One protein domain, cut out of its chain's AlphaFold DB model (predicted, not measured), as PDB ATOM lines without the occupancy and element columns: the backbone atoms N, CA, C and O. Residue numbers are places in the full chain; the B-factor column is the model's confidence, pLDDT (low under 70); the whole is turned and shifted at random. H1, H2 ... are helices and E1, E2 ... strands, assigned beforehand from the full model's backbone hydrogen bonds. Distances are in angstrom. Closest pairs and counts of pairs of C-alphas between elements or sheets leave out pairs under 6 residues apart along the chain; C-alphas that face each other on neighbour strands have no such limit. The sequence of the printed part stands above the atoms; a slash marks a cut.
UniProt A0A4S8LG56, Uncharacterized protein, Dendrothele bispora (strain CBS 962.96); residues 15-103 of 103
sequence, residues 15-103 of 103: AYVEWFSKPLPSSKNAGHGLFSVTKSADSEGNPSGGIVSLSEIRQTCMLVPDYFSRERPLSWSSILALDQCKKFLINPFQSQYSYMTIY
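AT A GLANCE: This is residues 15 to 103 of the 103 residues of an uncharacterized protein of Dendrothele bispora (strain CBS 962.96) (UniProt A0A4S8LG56). With little regular structure, loops wind round a small antiparallel sheet, E2-E5-E4; an antiparallel pair, E1-E3, lies aside and H2 sticks out. Of 89 printed residues, 30 are in named elements, mixed: two helices, five strands. It is only just compact, close to loose, radius of gyration of the C-alphas 14.5 A, spanning 39 by 36 by 25 A.

IN THESE COORDINATES: Find E1, residues 15 to 18, from C-alpha 15 at (-11.754, 19.847, -2.886). Next come E2, 35 to 38; E3, 49 to 53, 13.3 A long; E4, 63 to 65; H1, 81 to 84; E5, 87 to 90; and H2, 96 to 101, ending at (-34.477, 3.994, -11.811).

HOW THE PARTS SIT: Look at O 88 of E5, 2.8 A from N 37 of E2. H1 only grazes this sheet. Every O i to N i+4 pair in H2 is within hydrogen-bond range.

THE WHOLE: The printed part has no cut; links E1 to E2 and E4 to H1 are long. pLDDT is under 70 at residues 67 to 76 and 96 to 103.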
ATOM      1  N   ALA A  15     -11.264  18.992  -1.818       91.38
ATOM      2  CA  ALA A  15     -11.754  19.847  -2.886       91.38
ATOM      3  C   ALA A  15     -12.634  20.951  -2.302       91.38
ATOM      4  O   ALA A  15     -13.463  20.708  -1.423       91.38
ATOM      5  N   TYR A  16     -12.454  22.167  -2.807       91.75
ATOM      6  CA  TYR A  16     -13.402  23.248  -2.586       91.75
ATOM      7  C   TYR A  16     -14.549  23.117  -3.588       91.75
ATOM      8  O   TYR A  16     -14.308  22.915  -4.780       91.75
ATOM      9  N   VAL A  17     -15.783  23.224  -3.105       91.81
ATOM     10  CA  VAL A  17     -16.994  23.145  -3.927       91.81
ATOM     11  C   VAL A  17     -17.912  24.326  -3.642       91.81
ATOM     12  O   VAL A  17     -18.026  24.768  -2.499       91.81
ATOM     13  N   GLU A  18     -18.598  24.800  -4.678       91.19
ATOM     14  CA  GLU A  18     -19.719  25.734  -4.557       91.19
ATOM     15  C   GLU A  18     -21.033  24.951  -4.498       91.19
ATOM     16  O   GLU A  18     -21.255  24.010  -5.267       91.19
ATOM     17  N   TRP A  19     -21.923  25.338  -3.590       90.94
ATOM     18  CA  TRP A  19     -23.207  24.677  -3.412       90.94
ATOM     19  C   TRP A  19     -24.262  25.232  -4.366       90.94
ATOM     20  O   TRP A  19     -24.383  26.436  -4.589       90.94
ATOM     21  N   PHE A  20     -25.105  24.334  -4.864       89.81
ATOM     22  CA  PHE A  20     -26.312  24.662  -5.613       89.81
ATOM     23  C   PHE A  20     -27.546  24.253  -4.810       89.81
ATOM     24  O   PHE A  20     -27.476  23.412  -3.909       89.81
ATOM     25  N   SER A  21     -28.694  24.837  -5.141       88.69
ATOM     26  CA  SER A  21     -29.968  24.403  -4.581       88.69
ATOM     27  C   SER A  21     -30.253  22.945  -4.947       88.69
ATOM     28  O   SER A  21     -29.877  22.450  -6.012       88.69
ATOM     29  N   LYS A  22     -30.908  22.230  -4.026       86.25
ATOM     30  CA  LYS A  22     -31.245  20.820  -4.231       86.25
ATOM     31  C   LYS A  22     -32.226  20.690  -5.407       86.25
ATOM     32  O   LYS A  22     -33.222  21.417  -5.421       86.25
ATOM     33  N   PRO A  23     -31.997  19.763  -6.356       82.19
ATOM     34  CA  PRO A  23     -32.944  19.495  -7.429       82.19
ATOM     35  C   PRO A  23     -34.191  18.833  -6.832       82.19
ATOM     36  O   PRO A  23     -34.165  17.678  -6.411       82.19
ATOM     37  N   LEU A  24     -35.275  19.598  -6.741       84.00
ATOM     38  CA  LEU A  24     -36.548  19.149  -6.184       84.00
ATOM     39  C   LEU A  24     -37.500  18.768  -7.324       84.00
ATOM     40  O   LEU A  24     -37.429  19.368  -8.396       84.00
ATOM     41  N   PRO A  25     -38.458  17.847  -7.111       80.94
ATOM     42  CA  PRO A  25     -39.488  17.545  -8.110       80.94
ATOM     43  C   PRO A  25     -40.236  18.793  -8.602       80.94
ATOM     44  O   PRO A  25     -40.581  18.881  -9.775       80.94
ATOM     45  N   SER A  26     -40.419  19.789  -7.729       82.12
ATOM     46  CA  SER A  26     -41.034  21.079  -8.056       82.12
ATOM     47  C   SER A  26     -40.192  21.966  -8.975       82.12
ATOM     48  O   SER A  26     -40.748  22.843  -9.632       82.12
ATOM     49  N   SER A  27     -38.872  21.765  -9.045       81.44
ATOM     50  CA  SER A  27     -37.992  22.521  -9.942       81.44
ATOM     51  C   SER A  27     -37.821  21.863 -11.312       81.44
ATOM     52  O   SER A  27     -37.139  22.419 -12.178       81.44
ATOM     53  N   LYS A  28     -38.452  20.701 -11.540       84.06
ATOM     54  CA  LYS A  28     -38.478  20.036 -12.842       84.06
ATOM     55  C   LYS A  28     -39.374  20.816 -13.799       84.06
ATOM     56  O   LYS A  28     -40.572  20.974 -13.567       84.06
ATOM     57  N   ASN A  29     -38.803  21.288 -14.900       81.31
ATOM     58  CA  ASN A  29     -39.573  21.981 -15.922       81.31
ATOM     59  C   ASN A  29     -40.468  20.984 -16.676       81.31
ATOM     60  O   ASN A  29     -39.983  19.972 -17.181       81.31
ATOM     61  N   ALA A  30     -41.764  21.278 -16.792       79.00
ATOM     62  CA  ALA A  30     -42.729  20.390 -17.440       79.00
ATOM     63  C   ALA A  30     -42.505  20.227 -18.955       79.00
ATOM     64  O   ALA A  30     -42.841  19.184 -19.507       79.00
ATOM     65  N   GLY A  31     -41.932  21.230 -19.628       81.44
ATOM     66  CA  GLY A  31     -41.744  21.208 -21.081       81.44
ATOM     67  C   GLY A  31     -40.571  20.342 -21.540       81.44
ATOM     68  O   GLY A  31     -40.651  19.720 -22.591       81.44
ATOM     69  N   HIS A  32     -39.486  20.292 -20.762       80.94
ATOM     70  CA  HIS A  32     -38.254  19.591 -21.152       80.94
ATOM     71  C   HIS A  32     -37.718  18.606 -20.098       80.94
ATOM     72  O   HIS A  32     -36.737  17.913 -20.344       80.94
ATOM     73  N   GLY A  33     -38.340  18.519 -18.919       82.06
ATOM     74  CA  GLY A  33     -38.028  17.513 -17.902       82.06
ATOM     75  C   GLY A  33     -36.689  17.683 -17.170       82.06
ATOM     76  O   GLY A  33     -36.315  16.794 -16.407       82.06
ATOM     77  N   LEU A  34     -35.977  18.793 -17.373       86.38
ATOM     78  CA  LEU A  34     -34.725  19.109 -16.675       86.38
ATOM     79  C   LEU A  34     -35.024  19.790 -15.337       86.38
ATOM     80  O   LEU A  34     -36.041  20.472 -15.187       86.38
ATOM     81  N   PHE A  35     -34.126  19.618 -14.371       87.25
ATOM     82  CA  PHE A  35     -34.240  20.258 -13.062       87.25
ATOM     83  C   PHE A  35     -33.586  21.632 -13.089       87.25
ATOM     84  O   PHE A  35     -32.414  21.746 -13.440       87.25
ATOM     85  N   SER A  36     -34.313  22.666 -12.679       88.50
ATOM     86  CA  SER A  36     -33.720  23.978 -12.443       88.50
ATOM     87  C   SER A  36     -33.050  24.011 -11.071       88.50
ATOM     88  O   SER A  36     -33.648  23.613 -10.066       88.50
ATOM     89  N   VAL A  37     -31.810  24.486 -11.041       89.44
ATOM     90  CA  VAL A  37     -31.026  24.738  -9.832       89.44
ATOM     91  C   VAL A  37     -30.452  26.147  -9.868       89.44
ATOM     92  O   VAL A  37     -30.240  26.739 -10.923       89.44
ATOM     93  N   THR A  38     -30.181  26.693  -8.695       88.81
ATOM     94  CA  THR A  38     -29.620  28.031  -8.503       88.81
ATOM     95  C   THR A  38     -28.363  27.932  -7.668       88.81
ATOM     96  O   THR A  38     -28.321  27.113  -6.747       88.81
ATOM     97  N   LYS A  39     -27.357  28.765  -7.946       87.75
ATOM     98  CA  LYS A  39     -26.206  28.890  -7.040       87.75
ATOM     99  C   LYS A  39     -26.700  29.307  -5.654       87.75
ATOM    100  O   LYS A  39     -27.541  30.200  -5.540       87.75
ATOM    101  N   SER A  40     -26.224  28.623  -4.619       86.69
ATOM    102  CA  SER A  40     -26.499  28.995  -3.237       86.69
ATOM    103  C   SER A  40     -25.625  30.194  -2.888       86.69
ATOM    104  O   SER A  40     -24.418  30.158  -3.121       86.69
ATOM    105  N   ALA A  41     -26.227  31.248  -2.349       85.94
ATOM    106  CA  ALA A  41     -25.516  32.438  -1.906       85.94
ATOM    107  C   ALA A  41     -25.823  32.706  -0.432       85.94
ATOM    108  O   ALA A  41     -26.906  32.357   0.049       85.94
ATOM    109  N   ASP A  42     -24.863  33.285   0.283       83.44
ATOM    110  CA  ASP A  42     -25.089  33.782   1.639       83.44
ATOM    111  C   ASP A  42     -25.979  35.043   1.637       83.44
ATOM    112  O   ASP A  42     -26.365  35.569   0.589       83.44
ATOM    113  N   SER A  43     -26.321  35.538   2.829       80.75
ATOM    114  CA  SER A  43     -27.114  36.764   2.999       80.75
ATOM    115  C   SER A  43     -26.438  38.020   2.427       80.75
ATOM    116  O   SER A  43     -27.118  39.021   2.211       80.75
ATOM    117  N   GLU A  44     -25.124  37.979   2.195       82.56
ATOM    118  CA  GLU A  44     -24.318  39.063   1.624       82.56
ATOM    119  C   GLU A  44     -24.136  38.917   0.099       82.56
ATOM    120  O   GLU A  44     -23.618  39.822  -0.555       82.56
ATOM    121  N   GLY A  45     -24.623  37.821  -0.495       78.12
ATOM    122  CA  GLY A  45     -24.559  37.538  -1.926       78.12
ATOM    123  C   GLY A  45     -23.300  36.797  -2.388       78.12
ATOM    124  O   GLY A  45     -23.128  36.632  -3.599       78.12
ATOM    125  N   ASN A  46     -22.441  36.325  -1.480       83.12
ATOM    126  CA  ASN A  46     -21.262  35.535  -1.842       83.12
ATOM    127  C   ASN A  46     -21.639  34.071  -2.112       83.12
ATOM    128  O   ASN A  46     -22.563  33.551  -1.477       83.12
ATOM    129  N   PRO A  47     -20.928  33.372  -3.019       83.81
ATOM    130  CA  PRO A  47     -21.168  31.957  -3.270       83.81
ATOM    131  C   PRO A  47     -20.969  31.144  -1.990       83.81
ATOM    132  O   PRO A  47     -19.916  31.171  -1.351       83.81
ATOM    133  N   SER A  48     -22.001  30.393  -1.617       89.62
ATOM    134  CA  SER A  48     -21.925  29.461  -0.503       89.62
ATOM    135  C   SER A  48     -21.111  28.252  -0.947       89.62
ATOM    136  O   SER A  48     -21.503  27.543  -1.875       89.62
ATOM    137  N   GLY A  49     -19.983  28.008  -0.285       91.38
ATOM    138  CA  GLY A  49     -19.092  26.898  -0.599       91.38
ATOM    139  C   GLY A  49     -18.658  26.116   0.631       91.38
ATOM    140  O   GLY A  49     -18.943  26.483   1.771       91.38
ATOM    141  N   GLY A  50     -17.980  25.000   0.396       91.31
ATOM    142  CA  GLY A  50     -17.469  24.127   1.444       91.31
ATOM    143  C   GLY A  50     -16.238  23.357   0.989       91.31
ATOM    144  O   GLY A  50     -15.952  23.256  -0.201       91.31
ATOM    145  N   ILE A  51     -15.508  22.809   1.956       91.19
ATOM    146  CA  ILE A  51     -14.387  21.906   1.701       91.19
ATOM    147  C   ILE A  51     -14.888  20.486   1.942       91.19
ATOM    148  O   ILE A  51     -15.336  20.163   3.042       91.19
ATOM    149  N   VAL A  52     -14.817  19.649   0.913       91.31
ATOM    150  CA  VAL A  52     -15.212  18.238   0.967       91.31
ATOM    151  C   VAL A  52     -14.014  17.348   0.662       91.31
ATOM    152  O   VAL A  52     -13.065  17.761  -0.003       91.31
ATOM    153  N   SER A  53     -14.053  16.104   1.135       91.56
ATOM    154  CA  SER A  53     -13.099  15.093   0.679       91.56
ATOM    155  C   SER A  53     -13.359  14.768  -0.787       91.56
ATOM    156  O   SER A  53     -14.510  14.643  -1.204       91.56
ATOM    157  N   LEU A  54     -12.298  14.585  -1.573       90.19
ATOM    158  CA  LEU A  54     -12.420  14.243  -2.991       90.19
ATOM    159  C   LEU A  54     -13.209  12.935  -3.197       90.19
ATOM    160  O   LEU A  54     -13.919  12.793  -4.187       90.19
ATOM    161  N   SER A  55     -13.153  12.019  -2.225       89.88
ATOM    162  CA  SER A  55     -13.898  10.751  -2.229       89.88
ATOM    163  C   SER A  55     -15.423  10.914  -2.150       89.88
ATOM    164  O   SER A  55     -16.153   9.979  -2.486       89.88
ATOM    165  N   GLU A  56     -15.917  12.075  -1.711       89.50
ATOM    166  CA  GLU A  56     -17.354  12.376  -1.644       89.50
ATOM    167  C   GLU A  56     -17.929  12.749  -3.020       89.50
ATOM    168  O   GLU A  56     -19.136  12.641  -3.248       89.50
ATOM    169  N   ILE A  57     -17.080  13.146  -3.973       90.50
ATOM    170  CA  ILE A  57     -17.499  13.516  -5.326       90.50
ATOM    171  C   ILE A  57     -17.680  12.239  -6.149       90.50
ATOM    172  O   ILE A  57     -16.723  11.623  -6.610       90.50
ATOM    173  N   ARG A  58     -18.936  11.822  -6.331       86.62
ATOM    174  CA  ARG A  58     -19.267  10.551  -7.002       86.62
ATOM    175  C   ARG A  58     -19.344  10.644  -8.518       86.62
ATOM    176  O   ARG A  58     -18.985   9.692  -9.201       86.62
ATOM    177  N   GLN A  59     -19.884  11.741  -9.038       83.69
ATOM    178  CA  GLN A  59     -20.193  11.869 -10.457       83.69
ATOM    179  C   GLN A  59     -20.223  13.332 -10.882       83.69
ATOM    180  O   GLN A  59     -20.605  14.209 -10.107       83.69
ATOM    181  N   THR A  60     -19.832  13.574 -12.128       84.56
ATOM    182  CA  THR A  60     -19.988  14.877 -12.763       84.56
ATOM    183  C   THR A  60     -21.419  15.029 -13.251       84.56
ATOM    184  O   THR A  60     -22.025  14.077 -13.746       84.56
ATOM    185  N   CYS A  61     -21.956  16.240 -13.136       82.25
ATOM    186  CA  CYS A  61     -23.240  16.581 -13.717       82.25
ATOM    187  C   CYS A  61     -23.088  17.647 -14.807       82.25
ATOM    188  O   CYS A  61     -22.227  18.523 -14.729       82.25
ATOM    189  N   MET A  62     -23.902  17.554 -15.857       84.94
ATOM    190  CA  MET A  62     -23.950  18.566 -16.911       84.94
ATOM    191  C   MET A  62     -24.812  19.737 -16.443       84.94
ATOM    192  O   MET A  62     -26.033  19.606 -16.334       84.94
ATOM    193  N   LEU A  63     -24.162  20.875 -16.196       86.00
ATOM    194  CA  LEU A  63     -24.813  22.156 -15.936       86.00
ATOM    195  C   LEU A  63     -25.004  22.901 -17.254       86.00
ATOM    196  O   LEU A  63     -24.038  23.331 -17.885       86.00
ATOM    197  N   VAL A  64     -26.257  23.070 -17.657       85.38
ATOM    198  CA  VAL A  64     -26.617  23.905 -18.802       85.38
ATOM    199  C   VAL A  64     -27.098  25.246 -18.252       85.38
ATOM    200  O   VAL A  64     -28.101  25.264 -17.542       85.38
ATOM    201  N   PRO A  65     -26.417  26.371 -18.508       83.94
ATOM    202  CA  PRO A  65     -26.910  27.664 -18.046       83.94
ATOM    203  C   PRO A  65     -28.263  27.957 -18.700       83.94
ATOM    204  O   PRO A  65     -28.474  27.685 -19.886       83.94
ATOM    205  N   ASP A  66     -29.203  28.485 -17.921       79.88
ATOM    206  CA  ASP A  66     -30.531  28.820 -18.428       79.88
ATOM    207  C   ASP A  66     -30.462  30.117 -19.245       79.88
ATOM    208  O   ASP A  66     -30.693  31.228 -18.757       79.88
ATOM    209  N   TYR A  67     -30.111  29.966 -20.524       67.75
ATOM    210  CA  TYR A  67     -29.979  31.069 -21.471       67.75
ATOM    211  C   TYR A  67     -31.294  31.806 -21.742       67.75
ATOM    212  O   TYR A  67     -31.251  32.885 -22.339       67.75
ATOM    213  N   PHE A  68     -32.442  31.233 -21.376       62.66
ATOM    214  CA  PHE A  68     -33.756  31.833 -21.613       62.66
ATOM    215  C   PHE A  68     -34.190  32.773 -20.488       62.66
ATOM    216  O   PHE A  68     -35.213  33.449 -20.623       62.66
ATOM    217  N   SER A  69     -33.408  32.881 -19.407       59.94
ATOM    218  CA  SER A  69     -33.641  33.919 -18.409       59.94
ATOM    219  C   SER A  69     -33.515  35.309 -19.042       59.94
ATOM    220  O   SER A  69     -32.601  35.594 -19.818       59.94
ATOM    221  N   ARG A  70     -34.449  36.196 -18.685       56.00
ATOM    222  CA  ARG A  70     -34.585  37.572 -19.201       56.00
ATOM    223  C   ARG A  70     -33.359  38.455 -18.913       56.00
ATOM    224  O   ARG A  70     -33.215  39.520 -19.499       56.00
ATOM    225  N   GLU A  71     -32.478  37.996 -18.031       59.94
ATOM    226  CA  GLU A  71     -31.275  38.671 -17.547       59.94
ATOM    227  C   GLU A  71     -30.008  38.213 -18.292       59.94
ATOM    228  O   GLU A  71     -28.997  37.927 -17.657       59.94
ATOM    229  N   ARG A  72     -30.038  38.082 -19.625       63.81
ATOM    230  CA  ARG A  72     -28.840  37.715 -20.404       63.81
ATOM    231  C   ARG A  72     -28.029  38.971 -20.774       63.81
ATOM    232  O   ARG A  72     -28.416  39.658 -21.721       63.81
ATOM    233  N   PRO A  73     -26.904  39.285 -20.105       65.25
ATOM    234  CA  PRO A  73     -26.013  40.347 -20.555       65.25
ATOM    235  C   PRO A  73     -25.251  39.927 -21.821       65.25
ATOM    236  O   PRO A  73     -24.866  38.772 -21.994       65.25
ATOM    237  N   LEU A  74     -24.988  40.894 -22.704       68.00
ATOM    238  CA  LEU A  74     -24.244  40.713 -23.963       68.00
ATOM    239  C   LEU A  74     -22.782  40.260 -23.758       68.00
ATOM    240  O   LEU A  74     -22.137  39.828 -24.705       68.00
ATOM    241  N   SER A  75     -22.263  40.342 -22.529       68.81
ATOM    242  CA  SER A  75     -20.896  39.969 -22.148       68.81
ATOM    243  C   SER A  75     -20.689  38.472 -21.883       68.81
ATOM    244  O   SER A  75     -19.602  38.088 -21.451       68.81
ATOM    245  N   TRP A  76     -21.711  37.629 -22.071       67.81
ATOM    246  CA  TRP A  76     -21.603  36.184 -21.841       67.81
ATOM    247  C   TRP A  76     -20.610  35.545 -22.812       67.81
ATOM    248  O   TRP A  76     -20.918  35.281 -23.972       67.81
ATOM    249  N   SER A  77     -19.413  35.268 -22.304       70.12
ATOM    250  CA  SER A  77     -18.461  34.352 -22.921       70.12
ATOM    251  C   SER A  77     -18.596  32.971 -22.280       70.12
ATOM    252  O   SER A  77     -19.047  32.847 -21.140       70.12
ATOM    253  N   SER A  78     -18.168  31.922 -22.985       71.25
ATOM    254  CA  SER A  78     -18.130  30.552 -22.444       71.25
ATOM    255  C   SER A  78     -17.335  30.440 -21.136       71.25
ATOM    256  O   SER A  78     -17.594  29.546 -20.341       71.25
ATOM    257  N   ILE A  79     -16.403  31.367 -20.904       76.75
ATOM    258  CA  ILE A  79     -15.544  31.428 -19.719       76.75
ATOM    259  C   ILE A  79     -16.303  32.005 -18.517       76.75
ATOM    260  O   ILE A  79     -16.144  31.527 -17.402       76.75
ATOM    261  N   LEU A  80     -17.153  33.010 -18.743       75.62
ATOM    262  CA  LEU A  80     -17.877  33.721 -17.682       75.62
ATOM    263  C   LEU A  80     -19.277  33.153 -17.426       75.62
ATOM    264  O   LEU A  80     -19.945  33.561 -16.476       75.62
ATOM    265  N   ALA A  81     -19.738  32.226 -18.267       74.62
ATOM    266  CA  ALA A  81     -21.089  31.681 -18.205       74.62
ATOM    267  C   ALA A  81     -21.408  31.035 -16.845       74.62
ATOM    268  O   ALA A  81     -22.536  31.149 -16.376       74.62
ATOM    269  N   LEU A  82     -20.431  30.396 -16.192       77.62
ATOM    270  CA  LEU A  82     -20.631  29.783 -14.873       77.62
ATOM    271  C   LEU A  82     -20.707  30.810 -13.736       77.62
ATOM    272  O   LEU A  82     -21.433  30.579 -12.773       77.62
ATOM    273  N   ASP A  83     -20.003  31.937 -13.843       77.50
ATOM    274  CA  ASP A  83     -19.975  32.966 -12.794       77.50
ATOM    275  C   ASP A  83     -21.146  33.941 -12.914       77.50
ATOM    276  O   ASP A  83     -21.726  34.365 -11.916       77.50
ATOM    277  N   GLN A  84     -21.528  34.284 -14.145       77.31
ATOM    278  CA  GLN A  84     -22.572  35.273 -14.413       77.31
ATOM    279  C   GLN A  84     -23.978  34.669 -14.397       77.31
ATOM    280  O   GLN A  84     -24.958  35.388 -14.183       77.31
ATOM    281  N   CYS A  85     -24.109  33.365 -14.639       77.12
ATOM    282  CA  CYS A  85     -25.406  32.713 -14.631       77.12
ATOM    283  C   CYS A  85     -25.811  32.317 -13.204       77.12
ATOM    284  O   CYS A  85     -25.075  31.652 -12.482       77.12
ATOM    285  N   LYS A  86     -27.017  32.721 -12.794       80.00
ATOM    286  CA  LYS A  86     -27.574  32.397 -11.468       80.00
ATOM    287  C   LYS A  86     -28.386  31.100 -11.462       80.00
ATOM    288  O   LYS A  86     -28.584  30.511 -10.400       80.00
ATOM    289  N   LYS A  87     -28.886  30.683 -12.631       86.38
ATOM    290  CA  LYS A  87     -29.810  29.558 -12.822       86.38
ATOM    291  C   LYS A  87     -29.264  28.582 -13.848       86.38
ATOM    292  O   LYS A  87     -28.972  28.957 -14.977       86.38
ATOM    293  N   PHE A  88     -29.207  27.317 -13.473       88.06
ATOM    294  CA  PHE A  88     -28.742  26.239 -14.326       88.06
ATOM    295  C   PHE A  88     -29.808  25.159 -14.429       88.06
ATOM    296  O   PHE A  88     -30.641  24.984 -13.542       88.06
ATOM    297  N   LEU A  89     -29.770  24.431 -15.531       88.19
ATOM    298  CA  LEU A  89     -30.574  23.258 -15.798       88.19
ATOM    299  C   LEU A  89     -29.665  22.034 -15.670       88.19
ATOM    300  O   LEU A  89     -28.615  21.961 -16.310       88.19
ATOM    301  N   ILE A  90     -30.072  21.083 -14.834       88.38
ATOM    302  CA  ILE A  90     -29.402  19.796 -14.660       88.38
ATOM    303  C   ILE A  90     -30.119  18.749 -15.498       88.38
ATOM    304  O   ILE A  90     -31.344  18.602 -15.429       88.38
ATOM    305  N   ASN A  91     -29.326  17.979 -16.240       84.50
ATOM    306  CA  ASN A  91     -29.802  16.821 -16.977       84.50
ATOM    307  C   ASN A  91     -29.839  15.557 -16.095       84.50
ATOM    308  O   ASN A  91     -28.775  15.044 -15.748       84.50
ATOM    309  N   PRO A  92     -31.025  15.002 -15.769       77.06
ATOM    310  CA  PRO A  92     -31.119  13.769 -14.986       77.06
ATOM    311  C   PRO A  92     -30.762  12.506 -15.788       77.06
ATOM    312  O   PRO A  92     -30.550  11.449 -15.199       77.06
ATOM    313  N   PHE A  93     -30.656  12.598 -17.117       73.25
ATOM    314  CA  PHE A  93     -30.486  11.466 -18.035       73.25
ATOM    315  C   PHE A  93     -29.024  11.119 -18.351       73.25
ATOM    316  O   PHE A  93     -28.744  10.460 -19.348       73.25
ATOM    317  N   GLN A  94     -28.068  11.575 -17.540       72.50
ATOM    318  CA  GLN A  94     -26.645  11.373 -17.836       72.50
ATOM    319  C   GLN A  94     -26.162   9.932 -17.707       72.50
ATOM    320  O   GLN A  94     -25.205   9.554 -18.375       72.50
ATOM    321  N   SER A  95     -26.796   9.139 -16.850       71.31
ATOM    322  CA  SER A  95     -26.412   7.751 -16.628       71.31
ATOM    323  C   SER A  95     -27.465   6.816 -17.206       71.31
ATOM    324  O   SER A  95     -28.663   7.066 -17.067       71.31
ATOM    325  N   GLN A  96     -27.039   5.699 -17.800       67.94
ATOM    326  CA  GLN A  96     -27.962   4.625 -18.195       67.94
ATOM    327  C   GLN A  96     -28.772   4.111 -16.996       67.94
ATOM    328  O   GLN A  96     -29.949   3.796 -17.138       67.94
ATOM    329  N   TYR A  97     -28.178   4.112 -15.799       68.00
ATOM    330  CA  TYR A  97     -28.880   3.759 -14.564       68.00
ATOM    331  C   TYR A  97     -30.016   4.737 -14.240       68.00
ATOM    332  O   TYR A  97     -31.068   4.315 -13.768       68.00
ATOM    333  N   SER A  98     -29.865   6.025 -14.565       63.75
ATOM    334  CA  SER A  98     -30.933   7.012 -14.380       63.75
ATOM    335  C   SER A  98     -32.174   6.682 -15.213       63.75
ATOM    336  O   SER A  98     -33.289   6.895 -14.747       63.75
ATOM    337  N   TYR A  99     -32.000   6.116 -16.412       64.62
ATOM    338  CA  TYR A  99     -33.125   5.653 -17.231       64.62
ATOM    339  C   TYR A  99     -33.855   4.456 -16.620       64.62
ATOM    340  O   TYR A  99     -35.051   4.320 -16.835       64.62
ATOM    341  N   MET A 100     -33.153   3.605 -15.866       66.56
ATOM    342  CA  MET A 100     -33.736   2.409 -15.253       66.56
ATOM    343  C   MET A 100     -34.412   2.677 -13.904       66.56
ATOM    344  O   MET A 100     -35.200   1.855 -13.455       66.56
ATOM    345  N   THR A 101     -34.040   3.754 -13.202       66.12
ATOM    346  CA  THR A 101     -34.477   3.994 -11.811       66.12
ATOM    347  C   THR A 101     -35.447   5.171 -11.660       66.12
ATOM    348  O   THR A 101     -36.156   5.239 -10.660       66.12
ATOM    349  N   ILE A 102     -35.474   6.120 -12.603       61.44
ATOM    350  CA  ILE A 102     -36.273   7.359 -12.485       61.44
ATOM    351  C   ILE A 102     -37.599   7.281 -13.269       61.44
ATOM    352  O   ILE A 102     -38.515   8.057 -12.992       61.44
ATOM    353  N   TYR A 103     -37.705   6.357 -14.226       51.56
ATOM    354  CA  TYR A 103     -38.899   6.070 -15.030       51.56
ATOM    355  C   TYR A 103     -39.301   4.609 -14.851       51.56
ATOM    356  O   TYR A 103     -40.522   4.348 -14.909       51.56
TER     357      TYR A 103